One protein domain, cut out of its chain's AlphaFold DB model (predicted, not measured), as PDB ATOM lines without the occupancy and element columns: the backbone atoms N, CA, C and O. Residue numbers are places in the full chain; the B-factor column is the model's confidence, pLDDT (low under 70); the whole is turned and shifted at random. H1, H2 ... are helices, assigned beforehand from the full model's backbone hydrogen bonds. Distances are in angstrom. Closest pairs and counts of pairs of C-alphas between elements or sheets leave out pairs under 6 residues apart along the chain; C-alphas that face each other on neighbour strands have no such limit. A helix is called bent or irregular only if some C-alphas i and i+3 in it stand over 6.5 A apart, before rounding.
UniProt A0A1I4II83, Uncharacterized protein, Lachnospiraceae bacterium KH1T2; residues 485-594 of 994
ATOM      1  N   GLU A 485     -17.362 -19.570 -19.614       79.88
ATOM      2  CA  GLU A 485     -16.700 -18.576 -18.778       79.88
ATOM      3  C   GLU A 485     -17.503 -17.272 -18.718       79.88
ATOM      4  O   GLU A 485     -17.791 -16.808 -17.621       79.88
ATOM      5  N   GLU A 486     -17.967 -16.735 -19.850       79.88
ATOM      6  CA  GLU A 486     -18.826 -15.539 -19.888       79.88
ATOM      7  C   GLU A 486     -20.147 -15.755 -19.142       79.88
ATOM      8  O   GLU A 486     -20.582 -14.896 -18.375       79.88
ATOM      9  N   VAL A 487     -20.771 -16.927 -19.303       86.94
ATOM     10  CA  VAL A 487     -21.988 -17.275 -18.549       86.94
ATOM     11  C   VAL A 487     -21.693 -17.369 -17.051       86.94
ATOM     12  O   VAL A 487     -22.477 -16.893 -16.230       86.94
ATOM     13  N   SER A 488     -20.541 -17.924 -16.674       84.81
ATOM     14  CA  SER A 488     -20.119 -17.993 -15.272       84.81
ATOM     15  C   SER A 488     -19.807 -16.611 -14.698       84.81
ATOM     16  O   SER A 488     -20.186 -16.325 -13.566       84.81
ATOM     17  N   GLN A 489     -19.182 -15.726 -15.477       85.69
ATOM     18  CA  GLN A 489     -18.949 -14.335 -15.096       85.69
ATOM     19  C   GLN A 489     -20.275 -13.586 -14.900       85.69
ATOM     20  O   GLN A 489     -20.423 -12.892 -13.895       85.69
ATOM     21  N   LEU A 490     -21.272 -13.784 -15.777       85.31
ATOM     22  CA  LEU A 490     -22.625 -13.233 -15.599       85.31
ATOM     23  C   LEU A 490     -23.245 -13.697 -14.280       85.31
ATOM     24  O   LEU A 490     -23.725 -12.866 -13.508       85.31
ATOM     25  N   CYS A 491     -23.207 -15.002 -14.002       87.44
ATOM     26  CA  CYS A 491     -23.695 -15.562 -12.743       87.44
ATOM     27  C   CYS A 491     -22.972 -14.950 -11.537       87.44
ATOM     28  O   CYS A 491     -23.634 -14.465 -10.628       87.44
ATOM     29  N   ASN A 492     -21.641 -14.854 -11.567       85.50
ATOM     30  CA  ASN A 492     -20.854 -14.275 -10.474       85.50
ATOM     31  C   ASN A 492     -21.178 -12.792 -10.233       85.50
ATOM     32  O   ASN A 492     -21.221 -12.335  -9.092       85.50
ATOM     33  N   ILE A 493     -21.417 -12.017 -11.296       83.06
ATOM     34  CA  ILE A 493     -21.820 -10.612 -11.160       83.06
ATOM     35  C   ILE A 493     -23.198 -10.518 -10.497       83.06
ATOM     36  O   ILE A 493     -23.392  -9.689  -9.605       83.06
ATOM     37  N   ILE A 494     -24.137 -11.377 -10.893       80.00
ATOM     38  CA  ILE A 494     -25.488 -11.442 -10.325       80.00
ATOM     39  C   ILE A 494     -25.455 -11.882  -8.856       80.00
ATOM     40  O   ILE A 494     -26.115 -11.257  -8.024       80.00
ATOM     41  N   ASP A 495     -24.648 -12.887  -8.528       81.56
ATOM     42  CA  ASP A 495     -24.444 -13.353  -7.158       81.56
ATOM     43  C   ASP A 495     -23.872 -12.229  -6.291       81.56
ATOM     44  O   ASP A 495     -24.458 -11.850  -5.276       81.56
ATOM     45  N   SER A 496     -22.815 -11.561  -6.770       76.31
ATOM     46  CA  SER A 496     -22.216 -10.421  -6.072       76.31
ATOM     47  C   SER A 496     -23.219  -9.283  -5.839       76.31
ATOM     48  O   SER A 496     -23.218  -8.666  -4.774       76.31
ATOM     49  N   ALA A 497     -24.135  -9.048  -6.784       68.44
ATOM     50  CA  ALA A 497     -25.196  -8.059  -6.646       68.44
ATOM     51  C   ALA A 497     -26.221  -8.438  -5.571       68.44
ATOM     52  O   ALA A 497     -26.767  -7.551  -4.926       68.44
ATOM     53  N   SER A 498     -26.480  -9.732  -5.377       68.62
ATOM     54  CA  SER A 498     -27.462 -10.257  -4.422       68.62
ATOM     55  C   SER A 498     -27.007 -10.167  -2.961       68.62
ATOM     56  O   SER A 498     -27.845 -10.105  -2.056       68.62
ATOM     57  N   THR A 499     -25.690 -10.068  -2.735       69.25
ATOM     58  CA  THR A 499     -25.093  -9.915  -1.396       69.25
ATOM     59  C   THR A 499     -25.393  -8.560  -0.744       69.25
ATOM     60  O   THR A 499     -25.455  -8.470   0.483       69.25
ATOM     61  N   ASP A 500     -25.661  -7.521  -1.543       68.69
ATOM     62  CA  ASP A 500     -26.095  -6.201  -1.083       68.69
ATOM     63  C   ASP A 500     -27.472  -5.849  -1.658       68.69
ATOM     64  O   ASP A 500     -27.634  -5.566  -2.847       68.69
ATOM     65  N   LYS A 501     -28.480  -5.785  -0.780       60.19
ATOM     66  CA  LYS A 501     -29.860  -5.449  -1.158       60.19
ATOM     67  C   LYS A 501     -29.949  -4.111  -1.886       60.19
ATOM     68  O   LYS A 501     -30.794  -3.959  -2.764       60.19
ATOM     69  N   GLU A 502     -29.120  -3.131  -1.535       59.72
ATOM     70  CA  GLU A 502     -29.142  -1.835  -2.207       59.72
ATOM     71  C   GLU A 502     -28.664  -1.930  -3.655       59.72
ATOM     72  O   GLU A 502     -29.360  -1.472  -4.564       59.72
ATOM     73  N   SER A 503     -27.520  -2.571  -3.874       61.72
ATOM     74  CA  SER A 503     -26.954  -2.819  -5.197       61.72
ATOM     75  C   SER A 503     -27.855  -3.708  -6.061       61.72
ATOM     76  O   SER A 503     -28.084  -3.385  -7.231       61.72
ATOM     77  N   PHE A 504     -28.465  -4.747  -5.479       62.03
ATOM     78  CA  PHE A 504     -29.471  -5.592  -6.128       62.03
ATOM     79  C   PHE A 504     -30.670  -4.781  -6.640       62.03
ATOM     80  O   PHE A 504     -31.041  -4.858  -7.814       62.03
ATOM     81  N   TYR A 505     -31.263  -3.949  -5.775       57.62
ATOM     82  CA  TYR A 505     -32.428  -3.144  -6.144       57.62
ATOM     83  C   TYR A 505     -32.082  -2.033  -7.139       57.62
ATOM     84  O   TYR A 505     -32.867  -1.773  -8.054       57.62
ATOM     85  N   LYS A 506     -30.887  -1.432  -7.035       57.62
ATOM     86  CA  LYS A 506     -30.366  -0.529  -8.068       57.62
ATOM     87  C   LYS A 506     -30.247  -1.262  -9.401       57.62
ATOM     88  O   LYS A 506     -30.621  -0.705 -10.426       57.62
ATOM     89  N   PHE A 507     -29.763  -2.503  -9.426       58.88
ATOM     90  CA  PHE A 507     -29.564  -3.272 -10.658       58.88
ATOM     91  C   PHE A 507     -30.875  -3.614 -11.386       58.88
ATOM     92  O   PHE A 507     -30.995  -3.327 -12.582       58.88
ATOM     93  N   ILE A 508     -31.887  -4.118 -10.675       57.12
ATOM     94  CA  ILE A 508     -33.183  -4.493 -11.274       57.12
ATOM     95  C   ILE A 508     -34.062  -3.284 -11.667       57.12
ATOM     96  O   ILE A 508     -34.984  -3.416 -12.471       57.12
ATOM     97  N   ALA A 509     -33.776  -2.081 -11.154       50.66
ATOM     98  CA  ALA A 509     -34.505  -0.844 -11.463       50.66
ATOM     99  C   ALA A 509     -34.048  -0.172 -12.782       50.66
ATOM    100  O   ALA A 509     -33.717   1.018 -12.797       50.66
ATOM    101  N   TRP A 510     -34.003  -0.930 -13.891       49.75
ATOM    102  CA  TRP A 510     -33.357  -0.560 -15.171       49.75
ATOM    103  C   TRP A 510     -33.657   0.868 -15.676       49.75
ATOM    104  O   TRP A 510     -32.767   1.536 -16.191       49.75
ATOM    105  N   ASN A 511     -34.886   1.361 -15.489       39.12
ATOM    106  CA  ASN A 511     -35.360   2.640 -16.039       39.12
ATOM    107  C   ASN A 511     -35.318   3.837 -15.056       39.12
ATOM    108  O   ASN A 511     -35.843   4.893 -15.394       39.12
ATOM    109  N   VAL A 512     -34.796   3.678 -13.830       35.78
ATOM    110  CA  VAL A 512     -35.007   4.648 -12.722       35.78
ATOM    111  C   VAL A 512     -33.695   5.202 -12.139       35.78
ATOM    112  O   VAL A 512     -33.708   5.919 -11.146       35.78
ATOM    113  N   ASP A 513     -32.548   4.892 -12.740       39.03
ATOM    114  CA  ASP A 513     -31.250   5.371 -12.250       39.03
ATOM    115  C   ASP A 513     -30.983   6.810 -12.732       39.03
ATOM    116  O   ASP A 513     -30.731   7.039 -13.915       39.03
ATOM    117  N   ILE A 514     -31.110   7.785 -11.828       34.22
ATOM    118  CA  ILE A 514     -30.986   9.228 -12.111       34.22
ATOM    119  C   ILE A 514     -29.515   9.689 -12.008       34.22
ATOM    120  O   ILE A 514     -29.101  10.628 -12.700       34.22
ATOM    121  N   ASP A 515     -28.703   8.995 -11.206       39.22
ATOM    122  CA  ASP A 515     -27.296   9.345 -10.974       39.22
ATOM    123  C   ASP A 515     -26.357   8.713 -12.006       39.22
ATOM    124  O   ASP A 515     -25.352   9.325 -12.373       39.22
ATOM    125  N   GLY A 516     -26.776   7.609 -12.627       42.19
ATOM    126  CA  GLY A 516     -26.303   7.204 -13.949       42.19
ATOM    127  C   GLY A 516     -25.075   6.304 -13.986       42.19
ATOM    128  O   GLY A 516     -24.505   6.162 -15.055       42.19
ATOM    129  N   THR A 517     -24.688   5.643 -12.895       48.72
ATOM    130  CA  THR A 517     -23.689   4.561 -12.968       48.72
ATOM    131  C   THR A 517     -24.039   3.417 -12.023       48.72
ATOM    132  O   THR A 517     -23.736   3.421 -10.830       48.72
ATOM    133  N   ASN A 518     -24.655   2.376 -12.582       62.75
ATOM    134  CA  ASN A 518     -24.833   1.113 -11.886       62.75
ATOM    135  C   ASN A 518     -23.687   0.165 -12.247       62.75
ATOM    136  O   ASN A 518     -23.719  -0.473 -13.297       62.75
ATOM    137  N   LYS A 519     -22.709   0.025 -11.347       65.38
ATOM    138  CA  LYS A 519     -21.518  -0.819 -11.556       65.38
ATOM    139  C   LYS A 519     -21.834  -2.275 -11.928       65.38
ATOM    140  O   LYS A 519     -21.051  -2.896 -12.627       65.38
ATOM    141  N   ILE A 520     -22.962  -2.832 -11.482       66.62
ATOM    142  CA  ILE A 520     -23.374  -4.203 -11.836       66.62
ATOM    143  C   ILE A 520     -23.916  -4.247 -13.265       66.62
ATOM    144  O   ILE A 520     -23.635  -5.191 -13.999       66.62
ATOM    145  N   ARG A 521     -24.669  -3.220 -13.685       68.00
ATOM    146  CA  ARG A 521     -25.103  -3.104 -15.085       68.00
ATOM    147  C   ARG A 521     -23.914  -2.943 -16.008       68.00
ATOM    148  O   ARG A 521     -23.929  -3.582 -17.047       68.00
ATOM    149  N   GLU A 522     -22.930  -2.133 -15.634       65.25
ATOM    150  CA  GLU A 522     -21.728  -1.950 -16.450       65.25
ATOM    151  C   GLU A 522     -20.939  -3.255 -16.564       65.25
ATOM    152  O   GLU A 522     -20.691  -3.692 -17.675       65.25
ATOM    153  N   LYS A 523     -20.750  -4.001 -15.471       70.50
ATOM    154  CA  LYS A 523     -20.127  -5.337 -15.521       70.50
ATOM    155  C   LYS A 523     -20.888  -6.364 -16.372       70.50
ATOM    156  O   LYS A 523     -20.286  -7.183 -17.054       70.50
ATOM    157  N   ILE A 524     -22.224  -6.361 -16.342       69.50
ATOM    158  CA  ILE A 524     -23.019  -7.251 -17.210       69.50
ATOM    159  C   ILE A 524     -22.973  -6.768 -18.656       69.50
ATOM    160  O   ILE A 524     -22.921  -7.591 -19.566       69.50
ATOM    161  N   LYS A 525     -22.980  -5.449 -18.874       64.19
ATOM    162  CA  LYS A 525     -22.809  -4.872 -20.200       64.19
ATOM    163  C   LYS A 525     -21.447  -5.219 -20.748       64.19
ATOM    164  O   LYS A 525     -21.446  -5.615 -21.890       64.19
ATOM    165  N   GLU A 526     -20.351  -5.161 -19.995       66.00
ATOM    166  CA  GLU A 526     -19.018  -5.617 -20.429       66.00
ATOM    167  C   GLU A 526     -19.111  -7.017 -21.063       66.00
ATOM    168  O   GLU A 526     -18.639  -7.223 -22.182       66.00
ATOM    169  N   ILE A 527     -19.870  -7.934 -20.452       69.50
ATOM    170  CA  ILE A 527     -20.095  -9.279 -21.000       69.50
ATOM    171  C   ILE A 527     -21.014  -9.278 -22.223       69.50
ATOM    172  O   ILE A 527     -20.616  -9.815 -23.255       69.50
ATOM    173  N   ASP A 528     -22.207  -8.670 -22.144       67.38
ATOM    174  CA  ASP A 528     -23.114  -8.468 -23.286       67.38
ATOM    175  C   ASP A 528     -24.190  -7.380 -23.019       67.38
ATOM    176  O   ASP A 528     -25.006  -7.510 -22.095       67.38
ATOM    177  N   PRO A 529     -24.281  -6.302 -23.830       62.69
ATOM    178  CA  PRO A 529     -25.150  -5.170 -23.568       62.69
ATOM    179  C   PRO A 529     -26.580  -5.421 -24.074       62.69
ATOM    180  O   PRO A 529     -27.522  -4.799 -23.579       62.69
ATOM    181  N   ALA A 530     -26.770  -6.339 -25.028       63.59
ATOM    182  CA  ALA A 530     -28.050  -6.660 -25.635       63.59
ATOM    183  C   ALA A 530     -28.901  -7.514 -24.692       63.59
ATOM    184  O   ALA A 530     -30.124  -7.346 -24.634       63.59
ATOM    185  N   ILE A 531     -28.266  -8.382 -23.900       72.12
ATOM    186  CA  ILE A 531     -28.964  -9.222 -22.917       72.12
ATOM    187  C   ILE A 531     -29.074  -8.571 -21.535       72.12
ATOM    188  O   ILE A 531     -29.940  -8.967 -20.753       72.12
ATOM    189  N   ALA A 532     -28.268  -7.551 -21.223       71.81
ATOM    190  CA  ALA A 532     -28.216  -6.933 -19.895       71.81
ATOM    191  C   ALA A 532     -29.603  -6.500 -19.372       71.81
ATOM    192  O   ALA A 532     -29.972  -6.764 -18.221       71.81
ATOM    193  N   LYS A 533     -30.427  -5.907 -20.247       67.00
ATOM    194  CA  LYS A 533     -31.803  -5.502 -19.922       67.00
ATOM    195  C   LYS A 533     -32.730  -6.697 -19.678       67.00
ATOM    196  O   LYS A 533     -33.594  -6.637 -18.801       67.00
ATOM    197  N   GLN A 534     -32.582  -7.765 -20.461       74.19
ATOM    198  CA  GLN A 534     -33.374  -8.987 -20.303       74.19
ATOM    199  C   GLN A 534     -33.021  -9.702 -18.996       74.19
ATOM    200  O   GLN A 534     -33.928 -10.074 -18.257       74.19
ATOM    201  N   ILE A 535     -31.734  -9.799 -18.658       80.69
ATOM    202  CA  ILE A 535     -31.254 -10.378 -17.396       80.69
ATOM    203  C   ILE A 535     -31.819  -9.610 -16.195       80.69
ATOM    204  O   ILE A 535     -32.410 -10.215 -15.303       80.69
ATOM    205  N   SER A 536     -31.736  -8.275 -16.208       68.62
ATOM    206  CA  SER A 536     -32.326  -7.409 -15.173       68.62
ATOM    207  C   SER A 536     -33.823  -7.687 -14.954       68.62
ATOM    208  O   SER A 536     -34.291  -7.816 -13.819       68.62
ATOM    209  N   ARG A 537     -34.582  -7.860 -16.046       66.75
ATOM    210  CA  ARG A 537     -36.014  -8.188 -16.006       66.75
ATOM    211  C   ARG A 537     -36.284  -9.598 -15.474       66.75
ATOM    212  O   ARG A 537     -37.216  -9.776 -14.690       66.75
ATOM    213  N   LEU A 538     -35.496 -10.586 -15.890       77.31
ATOM    214  CA  LEU A 538     -35.607 -11.965 -15.414       77.31
ATOM    215  C   LEU A 538     -35.372 -12.060 -13.909       77.31
ATOM    216  O   LEU A 538     -36.152 -12.705 -13.214       77.31
ATOM    217  N   LEU A 539     -34.351 -11.367 -13.408       74.69
ATOM    218  CA  LEU A 539     -34.053 -11.271 -11.981       74.69
ATOM    219  C   LEU A 539     -35.191 -10.650 -11.180       74.69
ATOM    220  O   LEU A 539     -35.566 -11.177 -10.134       74.69
ATOM    221  N   LEU A 540     -35.777  -9.560 -11.684       66.25
ATOM    222  CA  LEU A 540     -36.941  -8.940 -11.055       66.25
ATOM    223  C   LEU A 540     -38.099  -9.940 -10.940       66.25
ATOM    224  O   LEU A 540     -38.668 -10.108  -9.864       66.25
ATOM    225  N   LEU A 541     -38.435 -10.618 -12.039       62.75
ATOM    226  CA  LEU A 541     -39.531 -11.587 -12.079       62.75
ATOM    227  C   LEU A 541     -39.271 -12.796 -11.177       62.75
ATOM    228  O   LEU A 541     -40.186 -13.251 -10.493       62.75
ATOM    229  N   TYR A 542     -38.032 -13.286 -11.143       77.75
ATOM    230  CA  TYR A 542     -37.616 -14.365 -10.257       77.75
ATOM    231  C   TYR A 542     -37.762 -13.971  -8.785       77.75
ATOM    232  O   TYR A 542     -38.428 -14.674  -8.024       77.75
ATOM    233  N   HIS A 543     -37.222 -12.814  -8.392       69.31
ATOM    234  CA  HIS A 543     -37.323 -12.312  -7.023       69.31
ATOM    235  C   HIS A 543     -38.782 -12.086  -6.609       69.31
ATOM    236  O   HIS A 543     -39.199 -12.510  -5.533       69.31
ATOM    237  N   MET A 544     -39.601 -11.487  -7.480       58.34
ATOM    238  CA  MET A 544     -41.026 -11.272  -7.207       58.34
ATOM    239  C   MET A 544     -41.839 -12.573  -7.160       58.34
ATOM    240  O   MET A 544     -42.867 -12.618  -6.487       58.34
ATOM    241  N   GLY A 545     -41.422 -13.607  -7.895       58.34
ATOM    242  CA  GLY A 545     -42.109 -14.898  -7.958       58.34
ATOM    243  C   GLY A 545     -41.681 -15.917  -6.909       58.34
ATOM    244  O   GLY A 545     -42.391 -16.904  -6.720       58.34
ATOM    245  N   THR A 546     -40.562 -15.688  -6.223       67.62
ATOM    246  CA  THR A 546     -40.033 -16.589  -5.183       67.62
ATOM    247  C   THR A 546     -39.940 -15.928  -3.809       67.62
ATOM    248  O   THR A 546     -39.988 -16.617  -2.794       67.62
ATOM    249  N   GLY A 547     -39.816 -14.598  -3.753       59.38
ATOM    250  CA  GLY A 547     -39.502 -13.855  -2.532       59.38
ATOM    251  C   GLY A 547     -38.082 -14.096  -2.004       59.38
ATOM    252  O   GLY A 547     -37.768 -13.635  -0.907       59.38
ATOM    253  N   ALA A 548     -37.235 -14.817  -2.747       64.81
ATOM    254  CA  ALA A 548     -35.894 -15.199  -2.325       64.81
ATOM    255  C   ALA A 548     -34.836 -14.187  -2.797       64.81
ATOM    256  O   ALA A 548     -34.962 -13.570  -3.858       64.81
ATOM    257  N   PHE A 549     -33.791 -14.023  -1.981       64.31
ATOM    258  CA  PHE A 549     -32.530 -13.369  -2.362       64.31
ATOM    259  C   PHE A 549     -31.437 -14.383  -2.725       64.31
ATOM    260  O   PHE A 549     -30.365 -13.982  -3.154       64.31
ATOM    261  N   ASP A 550     -31.711 -15.676  -2.556       75.88
ATOM    262  CA  ASP A 550     -30.840 -16.758  -3.004       75.88
ATOM    263  C   ASP A 550     -30.904 -16.852  -4.535       75.88
ATOM    264  O   ASP A 550     -31.984 -17.040  -5.100       75.88
ATOM    265  N   MET A 551     -29.757 -16.671  -5.193       82.19
ATOM    266  CA  MET A 551     -29.642 -16.650  -6.651       82.19
ATOM    267  C   MET A 551     -29.256 -18.006  -7.248       82.19
ATOM    268  O   MET A 551     -29.280 -18.139  -8.467       82.19
ATOM    269  N   SER A 552     -29.004 -19.038  -6.438       83.38
ATOM    270  CA  SER A 552     -28.533 -20.348  -6.916       83.38
ATOM    271  C   SER A 552     -29.445 -20.970  -7.985       83.38
ATOM    272  O   SER A 552     -28.995 -21.362  -9.061       83.38
ATOM    273  N   VAL A 553     -30.759 -20.980  -7.741       84.06
ATOM    274  CA  VAL A 553     -31.756 -21.494  -8.698       84.06
ATOM    275  C   VAL A 553     -31.902 -20.565  -9.908       84.06
ATOM    276  O   VAL A 553     -32.172 -21.025 -11.019       84.06
ATOM    277  N   PHE A 554     -31.737 -19.253  -9.720       86.62
ATOM    278  CA  PHE A 554     -31.748 -18.307 -10.831       86.62
ATOM    279  C   PHE A 554     -30.560 -18.541 -11.770       86.62
ATOM    280  O   PHE A 554     -30.749 -18.582 -12.984       86.62
ATOM    281  N   GLU A 555     -29.368 -18.739 -11.215       89.56
ATOM    282  CA  GLU A 555     -28.139 -19.027 -11.949       89.56
ATOM    283  C   GLU A 555     -28.203 -20.358 -12.689       89.56
ATOM    284  O   GLU A 555     -27.824 -20.413 -13.855       89.56
ATOM    285  N   GLU A 556     -28.714 -21.415 -12.054       90.12
ATOM    286  CA  GLU A 556     -28.900 -22.715 -12.707       90.12
ATOM    287  C   GLU A 556     -29.858 -22.595 -13.899       90.12
ATOM    288  O   GLU A 556     -29.562 -23.065 -14.997       90.12
ATOM    289  N   ASN A 557     -30.976 -21.889 -13.719       90.69
ATOM    290  CA  ASN A 557     -31.921 -21.637 -14.801       90.69
ATOM    291  C   ASN A 557     -31.328 -20.760 -15.911       90.69
ATOM    292  O   ASN A 557     -31.650 -20.966 -17.082       90.69
ATOM    293  N   LEU A 558     -30.481 -19.788 -15.560       90.44
ATOM    294  CA  LEU A 558     -29.787 -18.944 -16.525       90.44
ATOM    295  C   LEU A 558     -28.792 -19.779 -17.340       90.44
ATOM    296  O   LEU A 558     -28.891 -19.786 -18.562       90.44
ATOM    297  N   LYS A 559     -27.919 -20.557 -16.688       91.69
ATOM    298  CA  LYS A 559     -26.986 -21.489 -17.348       91.69
ATOM    299  C   LYS A 559     -27.728 -22.442 -18.280       91.69
ATOM    300  O   LYS A 559     -27.405 -22.522 -19.459       91.69
ATOM    301  N   LYS A 560     -28.811 -23.047 -17.797       90.81
ATOM    302  CA  LYS A 560     -29.661 -23.937 -18.589       90.81
ATOM    303  C   LYS A 560     -30.314 -23.241 -19.786       90.81
ATOM    304  O   LYS A 560     -30.477 -23.861 -20.830       90.81
ATOM    305  N   ALA A 561     -30.699 -21.969 -19.674       89.44
ATOM    306  CA  ALA A 561     -31.242 -21.212 -20.803       89.44
ATOM    307  C   ALA A 561     -30.189 -20.973 -21.899       89.44
ATOM    308  O   ALA A 561     -30.521 -21.043 -23.083       89.44
ATOM    309  N   PHE A 562     -28.934 -20.735 -21.511       89.56
ATOM    310  CA  PHE A 562     -27.811 -20.644 -22.444       89.56
ATOM    311  C   PHE A 562     -27.471 -22.012 -23.053       89.56
ATOM    312  O   PHE A 562     -27.331 -22.105 -24.266       89.56
ATOM    313  N   GLU A 563     -27.461 -23.087 -22.262       89.00
ATOM    314  CA  GLU A 563     -27.259 -24.459 -22.755       89.00
ATOM    315  C   GLU A 563     -28.354 -24.897 -23.741       89.00
ATOM    316  O   GLU A 563     -28.048 -25.437 -24.796       89.00
ATOM    317  N   ILE A 564     -29.634 -24.612 -23.453       87.19
ATOM    318  CA  ILE A 564     -30.767 -24.889 -24.365       87.19
ATOM    319  C   ILE A 564     -30.637 -24.106 -25.674       87.19
ATOM    320  O   ILE A 564     -31.120 -24.540 -26.718       87.19
ATOM    321  N   ALA A 565     -30.012 -22.933 -25.621       82.25
ATOM    322  CA  ALA A 565     -29.714 -22.145 -26.804       82.25
ATOM    323  C   ALA A 565     -28.489 -22.662 -27.581       82.25
ATOM    324  O   ALA A 565     -28.085 -21.996 -28.529       82.25
ATOM    325  N   ASP A 566     -27.883 -23.792 -27.195       80.38
ATOM    326  CA  ASP A 566     -26.577 -24.261 -27.682       80.38
ATOM    327  C   ASP A 566     -25.495 -23.173 -27.554       80.38
ATOM    328  O   ASP A 566     -24.593 -23.053 -28.379       80.38
ATOM    329  N   MET A 567     -25.645 -22.305 -26.546       78.88
ATOM    330  CA  MET A 567     -24.892 -21.068 -26.347       78.88
ATOM    331  C   MET A 567     -25.000 -20.059 -27.501       78.88
ATOM    332  O   MET A 567     -24.372 -19.007 -27.443       78.88
ATOM    333  N   GLU A 568     -25.800 -20.317 -28.537       71.62
ATOM    334  CA  GLU A 568     -25.896 -19.472 -29.721       71.62
ATOM    335  C   GLU A 568     -26.656 -18.180 -29.417       71.62
ATOM    336  O   GLU A 568     -27.847 -18.189 -29.092       71.62
ATOM    337  N   TYR A 569     -26.008 -17.044 -29.660       71.19
ATOM    338  CA  TYR A 569     -26.551 -15.707 -29.451       71.19
ATOM    339  C   TYR A 569     -27.998 -15.526 -29.960       71.19
ATOM    340  O   TYR A 569     -28.873 -15.035 -29.242       71.19
ATOM    341  N   LYS A 570     -28.283 -15.989 -31.187       64.06
ATOM    342  CA  LYS A 570     -29.609 -15.858 -31.824       64.06
ATOM    343  C   LYS A 570     -30.713 -16.637 -31.096       64.06
ATOM    344  O   LYS A 570     -31.874 -16.255 -31.187       64.06
ATOM    345  N   LYS A 571     -30.354 -17.733 -30.419       74.50
ATOM    346  CA  LYS A 571     -31.272 -18.606 -29.680       74.50
ATOM    347  C   LYS A 571     -31.381 -18.171 -28.218       74.50
ATOM    348  O   LYS A 571     -32.454 -18.301 -27.635       74.50
ATOM    349  N   VAL A 572     -30.318 -17.592 -27.646       80.25
ATOM    350  CA  VAL A 572     -30.280 -17.147 -26.242       80.25
ATOM    351  C   VAL A 572     -31.407 -16.168 -25.944       80.25
ATOM    352  O   VAL A 572     -32.119 -16.358 -24.963       80.25
ATOM    353  N   GLY A 573     -31.660 -15.181 -26.807       76.94
ATOM    354  CA  GLY A 573     -32.768 -14.243 -26.593       76.94
ATOM    355  C   GLY A 573     -34.142 -14.923 -26.487       76.94
ATOM    356  O   GLY A 573     -34.987 -14.487 -25.704       76.94
ATOM    357  N   ASP A 574     -34.376 -16.003 -27.233       80.31
ATOM    358  CA  ASP A 574     -35.635 -16.750 -27.182       80.31
ATOM    359  C   ASP A 574     -35.690 -17.715 -25.990       80.31
ATOM    360  O   ASP A 574     -36.710 -17.761 -25.301       80.31
ATOM    361  N   SER A 575     -34.582 -18.380 -25.651       87.06
ATOM    362  CA  SER A 575     -34.466 -19.173 -24.418       87.06
ATOM    363  C   SER A 575     -34.664 -18.317 -23.161       87.06
ATOM    364  O   SER A 575     -35.383 -18.715 -22.243       87.06
ATOM    365  N   LEU A 576     -34.112 -17.098 -23.134       85.75
ATOM    366  CA  LEU A 576     -34.325 -16.131 -22.055       85.75
ATOM    367  C   LEU A 576     -35.787 -15.663 -21.990       85.75
ATOM    368  O   LEU A 576     -36.319 -15.507 -20.892       85.75
ATOM    369  N   LYS A 577     -36.489 -15.504 -23.123       80.81
ATOM    370  CA  LYS A 577     -37.943 -15.230 -23.124       80.81
ATOM    371  C   LYS A 577     -38.766 -16.413 -22.610       80.81
ATOM    372  O   LYS A 577     -39.780 -16.196 -21.946       80.81
ATOM    373  N   GLU A 578     -38.385 -17.653 -22.909       86.31
ATOM    374  CA  GLU A 578     -39.053 -18.838 -22.346       86.31
ATOM    375  C   GLU A 578     -38.838 -18.939 -20.832       86.31
ATOM    376  O   GLU A 578     -39.780 -19.206 -20.072       86.31
ATOM    377  N   LEU A 579     -37.627 -18.624 -20.369       87.81
ATOM    378  CA  LEU A 579     -37.348 -18.483 -18.946       87.81
ATOM    379  C   LEU A 579     -38.187 -17.354 -18.324       87.81
ATOM    380  O   LEU A 579     -38.786 -17.534 -17.263       87.81
ATOM    381  N   GLU A 580     -38.342 -16.231 -19.030       78.69
ATOM    382  CA  GLU A 580     -39.198 -15.121 -18.605       78.69
ATOM    383  C   GLU A 580     -40.643 -15.576 -18.417       78.69
ATOM    384  O   GLU A 580     -41.231 -15.337 -17.365       78.69
ATOM    385  N   LYS A 581     -41.217 -16.292 -19.392       75.31
ATOM    386  CA  LYS A 581     -42.574 -16.851 -19.286       75.31
ATOM    387  C   LYS A 581     -42.719 -17.759 -18.066       75.31
ATOM    388  O   LYS A 581     -43.779 -17.767 -17.435       75.31
ATOM    389  N   THR A 582     -41.678 -18.515 -17.729       81.38
ATOM    390  CA  THR A 582     -41.657 -19.391 -16.553       81.38
ATOM    391  C   THR A 582     -41.703 -18.578 -15.260       81.38
ATOM    392  O   THR A 582     -42.569 -18.821 -14.417       81.38
ATOM    393  N   TYR A 583     -40.868 -17.547 -15.131       77.88
ATOM    394  CA  TYR A 583     -40.890 -16.663 -13.962       77.88
ATOM    395  C   TYR A 583     -42.151 -15.806 -13.881       77.88
ATOM    396  O   TYR A 583     -42.680 -15.614 -12.791       77.88
ATOM    397  N   VAL A 584     -42.717 -15.384 -15.010       61.53
ATOM    398  CA  VAL A 584     -44.026 -14.723 -15.068       61.53
ATOM    399  C   VAL A 584     -45.122 -15.639 -14.513       61.53
ATOM    400  O   VAL A 584     -45.941 -15.199 -13.707       61.53
ATOM    401  N   LYS A 585     -45.136 -16.929 -14.879       69.81
ATOM    402  CA  LYS A 585     -46.075 -17.909 -14.303       69.81
ATOM    403  C   LYS A 585     -45.855 -18.097 -12.800       69.81
ATOM    404  O   LYS A 585     -46.836 -18.142 -12.061       69.81
ATOM    405  N   GLY A 586     -44.600 -18.185 -12.353       63.03
ATOM    406  CA  GLY A 586     -44.239 -18.272 -10.933       63.03
ATOM    407  C   GLY A 586     -44.733 -17.060 -10.143       63.03
ATOM    408  O   GLY A 586     -45.463 -17.213  -9.165       63.03
ATOM    409  N   PHE A 587     -44.460 -15.861 -10.656       57.56
ATOM    410  CA  PHE A 587     -44.975 -14.594 -10.147       57.56
ATOM    411  C   PHE A 587     -46.500 -14.586 -10.037       57.56
ATOM    412  O   PHE A 587     -47.036 -14.311  -8.966       57.56
ATOM    413  N   PHE A 588     -47.224 -14.954 -11.098       52.38
ATOM    414  CA  PHE A 588     -48.686 -14.988 -11.055       52.38
ATOM    415  C   PHE A 588     -49.243 -16.092 -10.140       52.38
ATOM    416  O   PHE A 588     -50.301 -15.902  -9.542       52.38
ATOM    417  N   SER A 589     -48.548 -17.221  -9.986       60.72
ATOM    418  CA  SER A 589     -48.906 -18.287  -9.039       60.72
ATOM    419  C   SER A 589     -48.752 -17.820  -7.589       60.72
ATOM    420  O   SER A 589     -49.691 -17.926  -6.796       60.72
ATOM    421  N   MET A 590     -47.615 -17.200  -7.263       56.47
ATOM    422  CA  MET A 590     -47.359 -16.596  -5.955       56.47
ATOM    423  C   MET A 590     -48.350 -15.466  -5.674       56.47
ATOM    424  O   MET A 590     -48.914 -15.379  -4.584       56.47
ATOM    425  N   ALA A 591     -48.655 -14.657  -6.686       50.06
ATOM    426  CA  ALA A 591     -49.670 -13.628  -6.596       50.06
ATOM    427  C   ALA A 591     -51.076 -14.183  -6.380       50.06
ATOM    428  O   ALA A 591     -51.875 -13.572  -5.687       50.06
ATOM    429  N   LYS A 592     -51.402 -15.345  -6.950       51.91
ATOM    430  CA  LYS A 592     -52.686 -16.021  -6.736       51.91
ATOM    431  C   LYS A 592     -52.801 -16.590  -5.319       51.91
ATOM    432  O   LYS A 592     -53.889 -16.556  -4.747       51.91
ATOM    433  N   ALA A 593     -51.699 -17.086  -4.757       50.25
ATOM    434  CA  ALA A 593     -51.639 -17.618  -3.397       50.25
ATOM    435  C   ALA A 593     -51.608 -16.510  -2.326       50.25
ATOM    436  O   ALA A 593     -52.184 -16.659  -1.247       50.25
ATOM    437  N   ASN A 594     -50.986 -15.371  -2.630       48.59
ATOM    438  CA  ASN A 594     -50.877 -14.232  -1.730       48.59
ATOM    439  C   ASN A 594     -52.012 -13.228  -1.987       48.59
ATOM    440  O   ASN A 594     -51.968 -12.451  -2.937       48.59
TER     441      ASN A 594
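AT A GLANCE: This is residues 485 to 594 of the 994 residues of an uncharacterized protein of Lachnospiraceae bacterium KH1T2 (UniProt A0A1I4II83). H4 runs through the middle; on one side H6 lies along it as the long arm of a helical hairpin with H5, and on the other H1 and H3 run side by side in opposite ways. The short H2 packs on H4 near one end of that pair. There are 110 printed residues with six named helices, H1 to H6 in order, and no named strand: all helix. The whole is compact, with a radius of gyration of the C-alphas of 13.5 A and spans of 38 by 35 by 22 A.

HOW THE PARTS SIT: Start at H1, residues 485 to 498: it touches H3, residues 519 to 527, at a shallow tilt of 10 degrees, the C-alphas of Leu 490 and Ile 524 closest at 6.2 A. Residues 487 to 491 of H1 alone touch H5, residues 552 to 564, with C-alphas 491 and 555 closest at 5.7 A. H2, residues 501 to 508, touches residues 536 to 540 alone of H4, residues 529 to 546; C-alphas 508 and 536 are closest at 4.9 A. H4 touches H6, residues 569 to 593, the same way at a shallow tilt of 21 degrees, C-alphas 545 and 587 closest at 3.6 A. In the hairpin of H5 and H6, C-alphas 561 and 575 are closest at 5.3 A. Every O i to N i+4 pair is within hydrogen-bond range in H1, H2 and H5; H3 has 4 of 5, H4 12 of 14 and H6 19 of 21.

IN THESE COORDINATES: Find C-alpha 485 at (-16.700, -18.576, -18.778), where H1 begins. H4 spans 26.3 A and is only just irregular, C-alphas 530 and 533 being 6.9 A apart. H6 spans 36.2 A to C-alpha 593 at (-51.639, -17.618, -3.397).

THE WHOLE: The C-alphas farthest apart, Glu 526 and Ala 593, are 38.7 A apart. The printed part has no cut and no long link. Mean pLDDT of the printed part is 70.2; 57 residues are under 70, among them 497 to 522 and 584 to 594.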